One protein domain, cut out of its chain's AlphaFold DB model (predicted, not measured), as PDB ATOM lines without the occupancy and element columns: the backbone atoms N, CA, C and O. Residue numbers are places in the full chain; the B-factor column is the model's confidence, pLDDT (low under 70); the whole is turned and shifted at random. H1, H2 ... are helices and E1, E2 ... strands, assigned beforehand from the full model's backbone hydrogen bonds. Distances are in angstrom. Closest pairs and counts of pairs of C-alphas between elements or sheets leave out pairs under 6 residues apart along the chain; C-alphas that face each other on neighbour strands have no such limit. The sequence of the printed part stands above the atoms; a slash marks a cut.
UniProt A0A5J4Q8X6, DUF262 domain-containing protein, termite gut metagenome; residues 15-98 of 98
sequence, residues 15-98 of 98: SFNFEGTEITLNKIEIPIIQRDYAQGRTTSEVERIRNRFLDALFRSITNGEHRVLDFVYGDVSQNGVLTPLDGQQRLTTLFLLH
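This is residues 15 to 98 of the 98 residues of the protein "DUF262 domain-containing protein" of termite gut metagenome (UniProt A0A5J4Q8X6). Hairpin E3-E4 and short helix H2 form the middle of a loose, flat shape, with long helix H1 and hairpin E1-E2 at opposite ends. 84 residues are printed, with named helices and strands in the order E1 E2 H1 E3 E4 H2, class mixed. The radius of gyration of the C-alphas is 15.2 A, the spans 45, 33 and 18 A.

Look at E3, residues 73 to 76, and E4, residues 81 to 86: an antiparallel hairpin, N 83 and O 75 2.8 A apart. E1, residues 15 to 18, and E2, residues 21 to 24, make another, N 16 and O 23 2.9 A apart. H1, residues 44 to 63, and H2, residues 88 to 97, are near each other, every O i to N i+4 pair within hydrogen-bond range.

Find C-alpha 44 at (261.858, 290.583, 366.475); H1 runs 27.8 A to C-alpha 63, and H2 ends at C-alpha 97, (262.075, 299.783, 345.433).

No printed residue is under pLDDT 70, and the link of residues 25 to 43 is long.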
ATOM      1  N   SER A  15     282.172 303.468 334.814       90.75
ATOM      2  CA  SER A  15     283.471 302.926 334.413       90.75
ATOM      3  C   SER A  15     284.516 303.134 335.506       90.75
ATOM      4  O   SER A  15     284.619 304.199 336.128       90.75
ATOM      5  N   PHE A  16     285.317 302.106 335.764       87.94
ATOM      6  CA  PHE A  16     286.416 302.167 336.714       87.94
ATOM      7  C   PHE A  16     287.618 301.358 336.247       87.94
ATOM      8  O   PHE A  16     287.491 300.289 335.662       87.94
ATOM      9  N   ASN A  17     288.810 301.874 336.551       85.44
ATOM     10  CA  ASN A  17     290.058 301.166 336.307       85.44
ATOM     11  C   ASN A  17     290.284 300.108 337.390       85.44
ATOM     12  O   ASN A  17     290.395 300.445 338.575       85.44
ATOM     13  N   PHE A  18     290.389 298.853 336.969       80.06
ATOM     14  CA  PHE A  18     290.734 297.710 337.803       80.06
ATOM     15  C   PHE A  18     291.904 296.964 337.155       80.06
ATOM     16  O   PHE A  18     291.827 296.574 335.995       80.06
ATOM     17  N   GLU A  19     293.022 296.849 337.878       79.06
ATOM     18  CA  GLU A  19     294.250 296.184 337.399       79.06
ATOM     19  C   GLU A  19     294.734 296.652 336.007       79.06
ATOM     20  O   GLU A  19     295.245 295.879 335.205       79.06
ATOM     21  N   GLY A  20     294.575 297.947 335.709       82.19
ATOM     22  CA  GLY A  20     294.999 298.541 334.433       82.19
ATOM     23  C   GLY A  20     294.021 298.347 333.271       82.19
ATOM     24  O   GLY A  20     294.320 298.780 332.162       82.19
ATOM     25  N   THR A  21     292.855 297.746 333.522       85.12
ATOM     26  CA  THR A  21     291.764 297.618 332.549       85.12
ATOM     27  C   THR A  21     290.594 298.507 332.961       85.12
ATOM     28  O   THR A  21     290.198 298.527 334.127       85.12
ATOM     29  N   GLU A  22     290.026 299.243 332.007       90.94
ATOM     30  CA  GLU A  22     288.786 299.982 332.221       90.94
ATOM     31  C   GLU A  22     287.596 299.020 332.131       90.94
ATOM     32  O   GLU A  22     287.366 298.386 331.103       90.94
ATOM     33  N   ILE A  23     286.849 298.901 333.225       91.62
ATOM     34  CA  ILE A  23     285.671 298.042 333.326       91.62
ATOM     35  C   ILE A  23     284.447 298.934 333.465       91.62
ATOM     36  O   ILE A  23     284.415 299.807 334.328       91.62
ATOM     37  N   THR A  24     283.432 298.690 332.641       94.12
ATOM     38  CA  THR A  24     282.121 299.339 332.761       94.12
ATOM     39  C   THR A  24     281.134 298.355 333.356       94.12
ATOM     40  O   THR A  24     280.956 297.269 332.812       94.12
ATOM     41  N   LEU A  25     280.507 298.708 334.474       94.19
ATOM     42  CA  LEU A  25     279.616 297.802 335.191       94.19
ATOM     43  C   LEU A  25     278.222 297.799 334.559       94.19
ATOM     44  O   LEU A  25     277.527 298.808 334.543       94.19
ATOM     45  N   ASN A  26     277.811 296.643 334.048       93.75
ATOM     46  CA  ASN A  26     276.596 296.485 333.242       93.75
ATOM     47  C   ASN A  26     275.543 295.618 333.930       93.75
ATOM     48  O   ASN A  26     274.357 295.702 333.611       93.75
ATOM     49  N   LYS A  27     275.971 294.743 334.845       94.12
ATOM     50  CA  LYS A  27     275.107 293.724 335.438       94.12
ATOM     51  C   LYS A  27     275.528 293.415 336.866       94.12
ATOM     52  O   LYS A  27     276.713 293.429 337.190       94.12
ATOM     53  N   ILE A  28     274.544 293.074 337.689       93.88
ATOM     54  CA  ILE A  28     274.749 292.457 338.996       93.88
ATOM     55  C   ILE A  28     274.201 291.033 338.925       93.88
ATOM     56  O   ILE A  28     273.049 290.832 338.536       93.88
ATOM     57  N   GLU A  29     275.012 290.051 339.304       94.38
ATOM     58  CA  GLU A  29     274.604 288.651 339.417       94.38
ATOM     59  C   GLU A  29     274.650 288.219 340.874       94.38
ATOM     60  O   GLU A  29     275.710 288.083 341.474       94.38
ATOM     61  N   ILE A  30     273.475 287.999 341.458       91.62
ATOM     62  CA  ILE A  30     273.368 287.418 342.791       91.62
ATOM     63  C   ILE A  30     273.765 285.932 342.674       91.62
ATOM     64  O   ILE A  30     273.197 285.253 341.815       91.62
ATOM     65  N   PRO A  31     274.747 285.432 343.456       90.19
ATOM     66  CA  PRO A  31     275.234 284.054 343.333       90.19
ATOM     67  C   PRO A  31     274.131 283.004 343.591       90.19
ATOM     68  O   PRO A  31     272.970 283.318 343.796       90.19
ATOM     69  N   ILE A  32     274.431 281.707 343.533       87.25
ATOM     70  CA  ILE A  32     273.453 280.684 343.977       87.25
ATOM     71  C   ILE A  32     273.552 280.483 345.494       87.25
ATOM     72  O   ILE A  32     272.559 280.238 346.176       87.25
ATOM     73  N   ILE A  33     274.761 280.621 346.039       83.81
ATOM     74  CA  ILE A  33     275.057 280.434 347.458       83.81
ATOM     75  C   ILE A  33     274.868 281.773 348.188       83.81
ATOM     76  O   ILE A  33     275.834 282.438 348.556       83.81
ATOM     77  N   GLN A  34     273.613 282.161 348.419       79.06
ATOM     78  CA  GLN A  34     273.256 283.168 349.423       79.06
ATOM     79  C   GLN A  34     272.189 282.647 350.373       79.06
ATOM     80  O   GLN A  34     271.478 281.685 350.098       79.06
ATOM     81  N   ARG A  35     272.064 283.331 351.509       81.94
ATOM     82  CA  ARG A  35     270.945 283.127 352.425       81.94
ATOM     83  C   ARG A  35     269.666 283.671 351.800       81.94
ATOM     84  O   ARG A  35     269.707 284.682 351.097       81.94
ATOM     85  N   ASP A  36     268.538 283.063 352.155       83.19
ATOM     86  CA  ASP A  36     267.220 283.589 351.808       83.19
ATOM     87  C   ASP A  36     267.100 285.067 352.180       83.19
ATOM     88  O   ASP A  36     267.692 285.535 353.164       83.19
ATOM     89  N   TYR A  37     266.282 285.793 351.421       81.94
ATOM     90  CA  TYR A  37     265.966 287.180 351.718       81.94
ATOM     91  C   TYR A  37     265.329 287.289 353.109       81.94
ATOM     92  O   TYR A  37     264.175 286.925 353.337       81.94
ATOM     93  N   ALA A  38     266.116 287.768 354.071       80.50
ATOM     94  CA  ALA A  38     265.755 287.661 355.474       80.50
ATOM     95  C   ALA A  38     264.719 288.703 355.894       80.50
ATOM     96  O   ALA A  38     264.044 288.472 356.889       80.50
ATOM     97  N   GLN A  39     264.542 289.803 355.148       75.62
ATOM     98  CA  GLN A  39     263.620 290.869 355.557       75.62
ATOM     99  C   GLN A  39     262.148 290.422 355.603       75.62
ATOM    100  O   GLN A  39     261.343 291.091 356.239       75.62
ATOM    101  N   GLY A  40     261.776 289.287 355.005       78.88
ATOM    102  CA  GLY A  40     260.425 288.723 355.129       78.88
ATOM    103  C   GLY A  40     260.138 287.995 356.452       78.88
ATOM    104  O   GLY A  40     258.997 287.614 356.695       78.88
ATOM    105  N   ARG A  41     261.142 287.770 357.312       87.94
ATOM    106  CA  ARG A  41     260.962 287.020 358.570       87.94
ATOM    107  C   ARG A  41     260.280 287.883 359.643       87.94
ATOM    108  O   ARG A  41     260.423 289.106 359.659       87.94
ATOM    109  N   THR A  42     259.562 287.226 360.552       88.12
ATOM    110  CA  THR A  42     258.781 287.843 361.646       88.12
ATOM    111  C   THR A  42     259.490 287.797 363.003       88.12
ATOM    112  O   THR A  42     258.902 288.100 364.036       88.12
ATOM    113  N   THR A  43     260.764 287.398 363.040       91.94
ATOM    114  CA  THR A  43     261.549 287.442 364.277       91.94
ATOM    115  C   THR A  43     261.839 288.891 364.661       91.94
ATOM    116  O   THR A  43     262.200 289.706 363.813       91.94
ATOM    117  N   SER A  44     261.740 289.211 365.954       90.81
ATOM    118  CA  SER A  44     261.858 290.583 366.475       90.81
ATOM    119  C   SER A  44     263.142 291.308 366.048       90.81
ATOM    120  O   SER A  44     263.125 292.508 365.771       90.81
ATOM    121  N   GLU A  45     264.261 290.585 365.948       89.81
ATOM    122  CA  GLU A  45     265.530 291.133 365.460       89.81
ATOM    123  C   GLU A  45     265.445 291.565 363.989       89.81
ATOM    124  O   GLU A  45     265.844 292.681 363.644       89.81
ATOM    125  N   VAL A  46     264.874 290.717 363.129       88.44
ATOM    126  CA  VAL A  46     264.721 291.011 361.700       88.44
ATOM    127  C   VAL A  46     263.769 292.177 361.493       88.44
ATOM    128  O   VAL A  46     264.074 293.063 360.695       88.44
ATOM    129  N   GLU A  47     262.650 292.221 362.215       89.19
ATOM    130  CA  GLU A  47     261.699 293.330 362.109       89.19
ATOM    131  C   GLU A  47     262.358 294.665 362.455       89.19
ATOM    132  O   GLU A  47     262.194 295.649 361.734       89.19
ATOM    133  N   ARG A  48     263.183 294.690 363.511       89.69
ATOM    134  CA  ARG A  48     263.942 295.884 363.896       89.69
ATOM    135  C   ARG A  48     264.940 296.310 362.816       89.69
ATOM    136  O   ARG A  48     265.084 297.510 362.574       89.69
ATOM    137  N   ILE A  49     265.647 295.361 362.196       87.81
ATOM    138  CA  ILE A  49     266.608 295.640 361.114       87.81
ATOM    139  C   ILE A  49     265.875 296.168 359.876       87.81
ATOM    140  O   ILE A  49     266.257 297.215 359.353       87.81
ATOM    141  N   ARG A  50     264.795 295.497 359.456       88.38
ATOM    142  CA  ARG A  50     263.949 295.897 358.324       88.38
ATOM    143  C   ARG A  50     263.393 297.301 358.524       88.38
ATOM    144  O   ARG A  50     263.595 298.144 357.662       88.38
ATOM    145  N   ASN A  51     262.751 297.571 359.660       89.44
ATOM    146  CA  ASN A  51     262.132 298.872 359.914       89.44
ATOM    147  C   ASN A  51     263.177 299.994 359.901       89.44
ATOM    148  O   ASN A  51     262.958 301.017 359.267       89.44
ATOM    149  N   ARG A  52     264.358 299.780 360.501       88.44
ATOM    150  CA  ARG A  52     265.446 300.770 360.450       88.44
ATOM    151  C   ARG A  52     265.916 301.040 359.021       88.44
ATOM    152  O   ARG A  52     266.189 302.186 358.677       88.44
ATOM    153  N   PHE A  53     266.052 299.989 358.216       87.81
ATOM    154  CA  PHE A  53     266.498 300.109 356.833       87.81
ATOM    155  C   PHE A  53     265.451 300.820 355.964       87.81
ATOM    156  O   PHE A  53     265.786 301.779 355.272       87.81
ATOM    157  N   LEU A  54     264.181 300.418 356.064       88.81
ATOM    158  CA  LEU A  54     263.071 301.040 355.340       88.81
ATOM    159  C   LEU A  54     262.846 302.495 355.763       88.81
ATOM    160  O   LEU A  54     262.645 303.335 354.894       88.81
ATOM    161  N   ASP A  55     262.963 302.826 357.050       89.62
ATOM    162  CA  ASP A  55     262.872 304.213 357.528       89.62
ATOM    163  C   ASP A  55     263.990 305.088 356.949       89.62
ATOM    164  O   ASP A  55     263.756 306.245 356.591       89.62
ATOM    165  N   ALA A  56     265.212 304.554 356.849       88.44
ATOM    166  CA  ALA A  56     266.334 305.278 356.257       88.44
ATOM    167  C   ALA A  56     266.097 305.553 354.763       88.44
ATOM    168  O   ALA A  56     266.349 306.669 354.303       88.44
ATOM    169  N   LEU A  57     265.576 304.564 354.030       88.25
ATOM    170  CA  LEU A  57     265.182 304.723 352.630       88.25
ATOM    171  C   LEU A  57     264.035 305.726 352.482       88.25
ATOM    172  O   LEU A  57     264.127 306.641 351.670       88.25
ATOM    173  N   PHE A  58     262.993 305.602 353.303       89.31
ATOM    174  CA  PHE A  58     261.832 306.483 353.276       89.31
ATOM    175  C   PHE A  58     262.235 307.943 353.483       89.31
ATOM    176  O   PHE A  58     261.905 308.785 352.655       89.31
ATOM    177  N   ARG A  59     263.034 308.240 354.518       88.75
ATOM    178  CA  ARG A  59     263.526 309.604 354.781       88.75
ATOM    179  C   ARG A  59     264.405 310.143 353.656       88.75
ATOM    180  O   ARG A  59     264.302 311.322 353.334       88.75
ATOM    181  N   SER A  60     265.248 309.298 353.060       88.44
ATOM    182  CA  SER A  60     266.059 309.683 351.898       88.44
ATOM    183  C   SER A  60     265.175 310.153 350.739       88.44
ATOM    184  O   SER A  60     265.398 311.224 350.180       88.44
ATOM    185  N   ILE A  61     264.105 309.407 350.450       86.25
ATOM    186  CA  ILE A  61     263.177 309.704 349.355       86.25
ATOM    187  C   ILE A  61     262.308 310.928 349.666       86.25
ATOM    188  O   ILE A  61     262.153 311.797 348.812       86.25
ATOM    189  N   THR A  62     261.730 311.018 350.868       90.88
ATOM    190  CA  THR A  62     260.774 312.089 351.197       90.88
ATOM    191  C   THR A  62     261.441 313.417 351.519       90.88
ATOM    192  O   THR A  62     260.875 314.465 351.220       90.88
ATOM    193  N   ASN A  63     262.626 313.389 352.136       91.25
ATOM    194  CA  ASN A  63     263.302 314.592 352.624       91.25
ATOM    195  C   ASN A  63     264.501 314.988 351.750       91.25
ATOM    196  O   ASN A  63     265.139 316.002 352.027       91.25
ATOM    197  N   GLY A  64     264.851 314.182 350.740       82.75
ATOM    198  CA  GLY A  64     266.066 314.374 349.942       82.75
ATOM    199  C   GLY A  64     267.358 314.188 350.748       82.75
ATOM    200  O   GLY A  64     268.409 314.698 350.361       82.75
ATOM    201  N   GLU A  65     267.295 313.504 351.894       83.19
ATOM    202  CA  GLU A  65     268.464 313.254 352.738       83.19
ATOM    203  C   GLU A  65     269.402 312.252 352.058       83.19
ATOM    204  O   GLU A  65     269.080 311.070 351.947       83.19
ATOM    205  N   HIS A  66     270.603 312.690 351.677       82.38
ATOM    206  CA  HIS A  66     271.622 311.774 351.173       82.38
ATOM    207  C   HIS A  66     271.952 310.695 352.222       82.38
ATOM    208  O   HIS A  66     272.362 310.998 353.349       82.38
ATOM    209  N   ARG A  67     271.778 309.420 351.856       83.25
ATOM    210  CA  ARG A  67     272.005 308.262 352.732       83.25
ATOM    211  C   ARG A  67     272.895 307.236 352.048       83.25
ATOM    212  O   ARG A  67     272.527 306.673 351.024       83.25
ATOM    213  N   VAL A  68     274.019 306.930 352.690       85.00
ATOM    214  CA  VAL A  68     274.901 305.823 352.305       85.00
ATOM    215  C   VAL A  68     274.375 304.534 352.940       85.00
ATOM    216  O   VAL A  68     274.232 304.454 354.160       85.00
ATOM    217  N   LEU A  69     274.073 303.527 352.119       79.56
ATOM    218  CA  LEU A  69     273.447 302.263 352.539       79.56
ATOM    219  C   LEU A  69     274.478 301.190 352.908       79.56
ATOM    220  O   LEU A  69     274.284 300.010 352.623       79.56
ATOM    221  N   ASP A  70     275.548 301.612 353.583       83.69
ATOM    222  CA  ASP A  70     276.728 300.792 353.877       83.69
ATOM    223  C   ASP A  70     277.465 300.329 352.597       83.69
ATOM    224  O   ASP A  70     277.147 300.765 351.486       83.69
ATOM    225  N   PHE A  71     278.483 299.479 352.730       86.56
ATOM    226  CA  PHE A  71     279.270 298.997 351.595       86.56
ATOM    227  C   PHE A  71     278.697 297.714 350.964       86.56
ATOM    228  O   PHE A  71     278.061 296.872 351.607       86.56
ATOM    229  N   VAL A  72     278.951 297.557 349.668       89.81
ATOM    230  CA  VAL A  72     278.764 296.324 348.896       89.81
ATOM    231  C   VAL A  72     280.134 295.961 348.344       89.81
ATOM    232  O   VAL A  72     280.845 296.836 347.849       89.81
ATOM    233  N   TYR A  73     280.522 294.693 348.436       90.94
ATOM    234  CA  TYR A  73     281.784 294.230 347.865       90.94
ATOM    235  C   TYR A  73     281.622 292.848 347.249       90.94
ATOM    236  O   TYR A  73     280.775 292.050 347.655       90.94
ATOM    237  N   GLY A  74     282.438 292.580 346.242       91.12
ATOM    238  CA  GLY A  74     282.356 291.374 345.448       91.12
ATOM    239  C   GLY A  74     283.407 291.355 344.357       91.12
ATOM    240  O   GLY A  74     284.271 292.233 344.302       91.12
ATOM    241  N   ASP A  75     283.301 290.348 343.504       91.75
ATOM    242  CA  ASP A  75     284.127 290.221 342.312       91.75
ATOM    243  C   ASP A  75     283.506 290.996 341.146       91.75
ATOM    244  O   ASP A  75     282.278 291.060 341.026       91.75
ATOM    245  N   VAL A  76     284.343 291.580 340.290       90.94
ATOM    246  CA  VAL A  76     283.899 292.202 339.042       90.94
ATOM    247  C   VAL A  76     284.653 291.563 337.890       90.94
ATOM    248  O   VAL A  76     285.864 291.722 337.758       90.94
ATOM    249  N   SER A  77     283.916 290.885 337.014       91.88
ATOM    250  CA  SER A  77     284.494 290.313 335.800       91.88
ATOM    251  C   SER A  77     284.890 291.395 334.789       91.88
ATOM    252  O   SER A  77     284.308 292.480 334.750       91.88
ATOM    253  N   GLN A  78     285.804 291.058 333.876       89.38
ATOM    254  CA  GLN A  78     286.192 291.930 332.754       89.38
ATOM    255  C   GLN A  78     285.003 292.351 331.869       89.38
ATOM    256  O   GLN A  78     285.051 293.394 331.228       89.38
ATOM    257  N   ASN A  79     283.912 291.578 331.876       90.88
ATOM    258  CA  ASN A  79     282.687 291.879 331.131       90.88
ATOM    259  C   ASN A  79     281.745 292.850 331.872       90.88
ATOM    260  O   ASN A  79     280.629 293.103 331.408       90.88
ATOM    261  N   GLY A  80     282.149 293.373 333.035       92.75
ATOM    262  CA  GLY A  80     281.337 294.324 333.792       92.75
ATOM    263  C   GLY A  80     280.222 293.687 334.614       92.75
ATOM    264  O   GLY A  80     279.213 294.338 334.888       92.75
ATOM    265  N   VAL A  81     280.366 292.412 334.976       94.69
ATOM    266  CA  VAL A  81     279.417 291.718 335.856       94.69
ATOM    267  C   VAL A  81     279.945 291.750 337.285       94.69
ATOM    268  O   VAL A  81     281.015 291.198 337.537       94.69
ATOM    269  N   LEU A  82     279.196 292.383 338.194       93.38
ATOM    270  CA  LEU A  82     279.448 292.386 339.636       93.38
ATOM    271  C   LEU A  82     278.749 291.196 340.299       93.38
ATOM    272  O   LEU A  82     277.520 291.104 340.278       93.38
ATOM    273  N   THR A  83     279.529 290.352 340.965       94.50
ATOM    274  CA  THR A  83     279.039 289.246 341.793       94.50
ATOM    275  C   THR A  83     279.284 289.584 343.266       94.50
ATOM    276  O   THR A  83     280.412 289.437 343.749       94.50
ATOM    277  N   PRO A  84     278.273 290.080 344.007       93.19
ATOM    278  CA  PRO A  84     278.444 290.511 345.386       93.19
ATOM    279  C   PRO A  84     278.709 289.320 346.315       93.19
ATOM    280  O   PRO A  84     277.944 288.352 346.348       93.19
ATOM    281  N   LEU A  85     279.763 289.439 347.123       91.88
ATOM    282  CA  LEU A  85     280.065 288.545 348.244       91.88
ATOM    283  C   LEU A  85     279.293 288.962 349.508       91.88
ATOM    284  O   LEU A  85     278.885 288.108 350.290       91.88
ATOM    285  N   ASP A  86     279.045 290.264 349.671       90.56
ATOM    286  CA  ASP A  86     278.169 290.860 350.689       90.56
ATOM    287  C   ASP A  86     277.355 291.998 350.047       90.56
ATOM    288  O   ASP A  86     277.700 292.524 348.989       90.56
ATOM    289  N   GLY A  87     276.256 292.393 350.681       90.12
ATOM    290  CA  GLY A  87     275.373 293.460 350.224       90.12
ATOM    291  C   GLY A  87     274.230 292.988 349.341       90.12
ATOM    292  O   GLY A  87     273.400 293.801 348.944       90.12
ATOM    293  N   GLN A  88     274.121 291.679 349.108       90.69
ATOM    294  CA  GLN A  88     273.085 291.054 348.282       90.69
ATOM    295  C   GLN A  88     271.676 291.505 348.693       90.69
ATOM    296  O   GLN A  88     270.947 292.045 347.873       90.69
ATOM    297  N   GLN A  89     271.308 291.391 349.978       88.25
ATOM    298  CA  GLN A  89     269.968 291.792 350.436       88.25
ATOM    299  C   GLN A  89     269.704 293.297 350.289       88.25
ATOM    300  O   GLN A  89     268.567 293.689 350.032       88.25
ATOM    301  N   ARG A  90     270.733 294.146 350.431       89.44
ATOM    302  CA  ARG A  90     270.607 295.604 350.253       89.44
ATOM    303  C   ARG A  90     270.345 295.941 348.787       89.44
ATOM    304  O   ARG A  90     269.402 296.672 348.501       89.44
ATOM    305  N   LEU A  91     271.110 295.332 347.879       90.50
ATOM    306  CA  LEU A  91     270.900 295.441 346.435       90.50
ATOM    307  C   LEU A  91     269.519 294.924 346.023       90.50
ATOM    308  O   LEU A  91     268.822 295.607 345.284       90.50
ATOM    309  N   THR A  92     269.088 293.770 346.543       89.31
ATOM    310  CA  THR A  92     267.742 293.239 346.281       89.31
ATOM    311  C   THR A  92     266.661 294.197 346.770       89.31
ATOM    312  O   THR A  92     265.699 294.437 346.052       89.31
ATOM    313  N   THR A  93     266.814 294.781 347.962       87.81
ATOM    314  CA  THR A  93     265.818 295.726 348.487       87.81
ATOM    315  C   THR A  93     265.751 296.998 347.641       87.81
ATOM    316  O   THR A  93     264.659 297.464 347.341       87.81
ATOM    317  N   LEU A  94     266.902 297.541 347.228       87.88
ATOM    318  CA  LEU A  94     266.962 298.702 346.336       87.88
ATOM    319  C   LEU A  94     266.347 298.409 344.970       87.88
ATOM    320  O   LEU A  94     265.603 299.236 344.460       87.88
ATOM    321  N   PHE A  95     266.610 297.228 344.413       87.88
ATOM    322  CA  PHE A  95     266.012 296.793 343.156       87.88
ATOM    323  C   PHE A  95     264.484 296.678 343.243       87.88
ATOM    324  O   PHE A  95     263.801 297.083 342.317       87.88
ATOM    325  N   LEU A  96     263.943 296.159 344.351       85.50
ATOM    326  CA  LEU A  96     262.491 296.054 344.554       85.50
ATOM    327  C   LEU A  96     261.804 297.410 344.780       85.50
ATOM    328  O   LEU A  96     260.589 297.505 344.633       85.50
ATOM    329  N   LEU A  97     262.563 298.424 345.201       81.94
ATOM    330  CA  LEU A  97     262.075 299.783 345.433       81.94
ATOM    331  C   LEU A  97     262.145 300.656 344.166       81.94
ATOM    332  O   LEU A  97     261.382 301.615 344.068       81.94
ATOM    333  N   HIS A  98     263.095 300.370 343.269       72.88
ATOM    334  CA  HIS A  98     263.369 301.151 342.063       72.88
ATOM    335  C   HIS A  98     262.259 301.023 341.016       72.88
ATOM    336  O   HIS A  98     261.955 302.080 340.415       72.88
TER     337      HIS A  98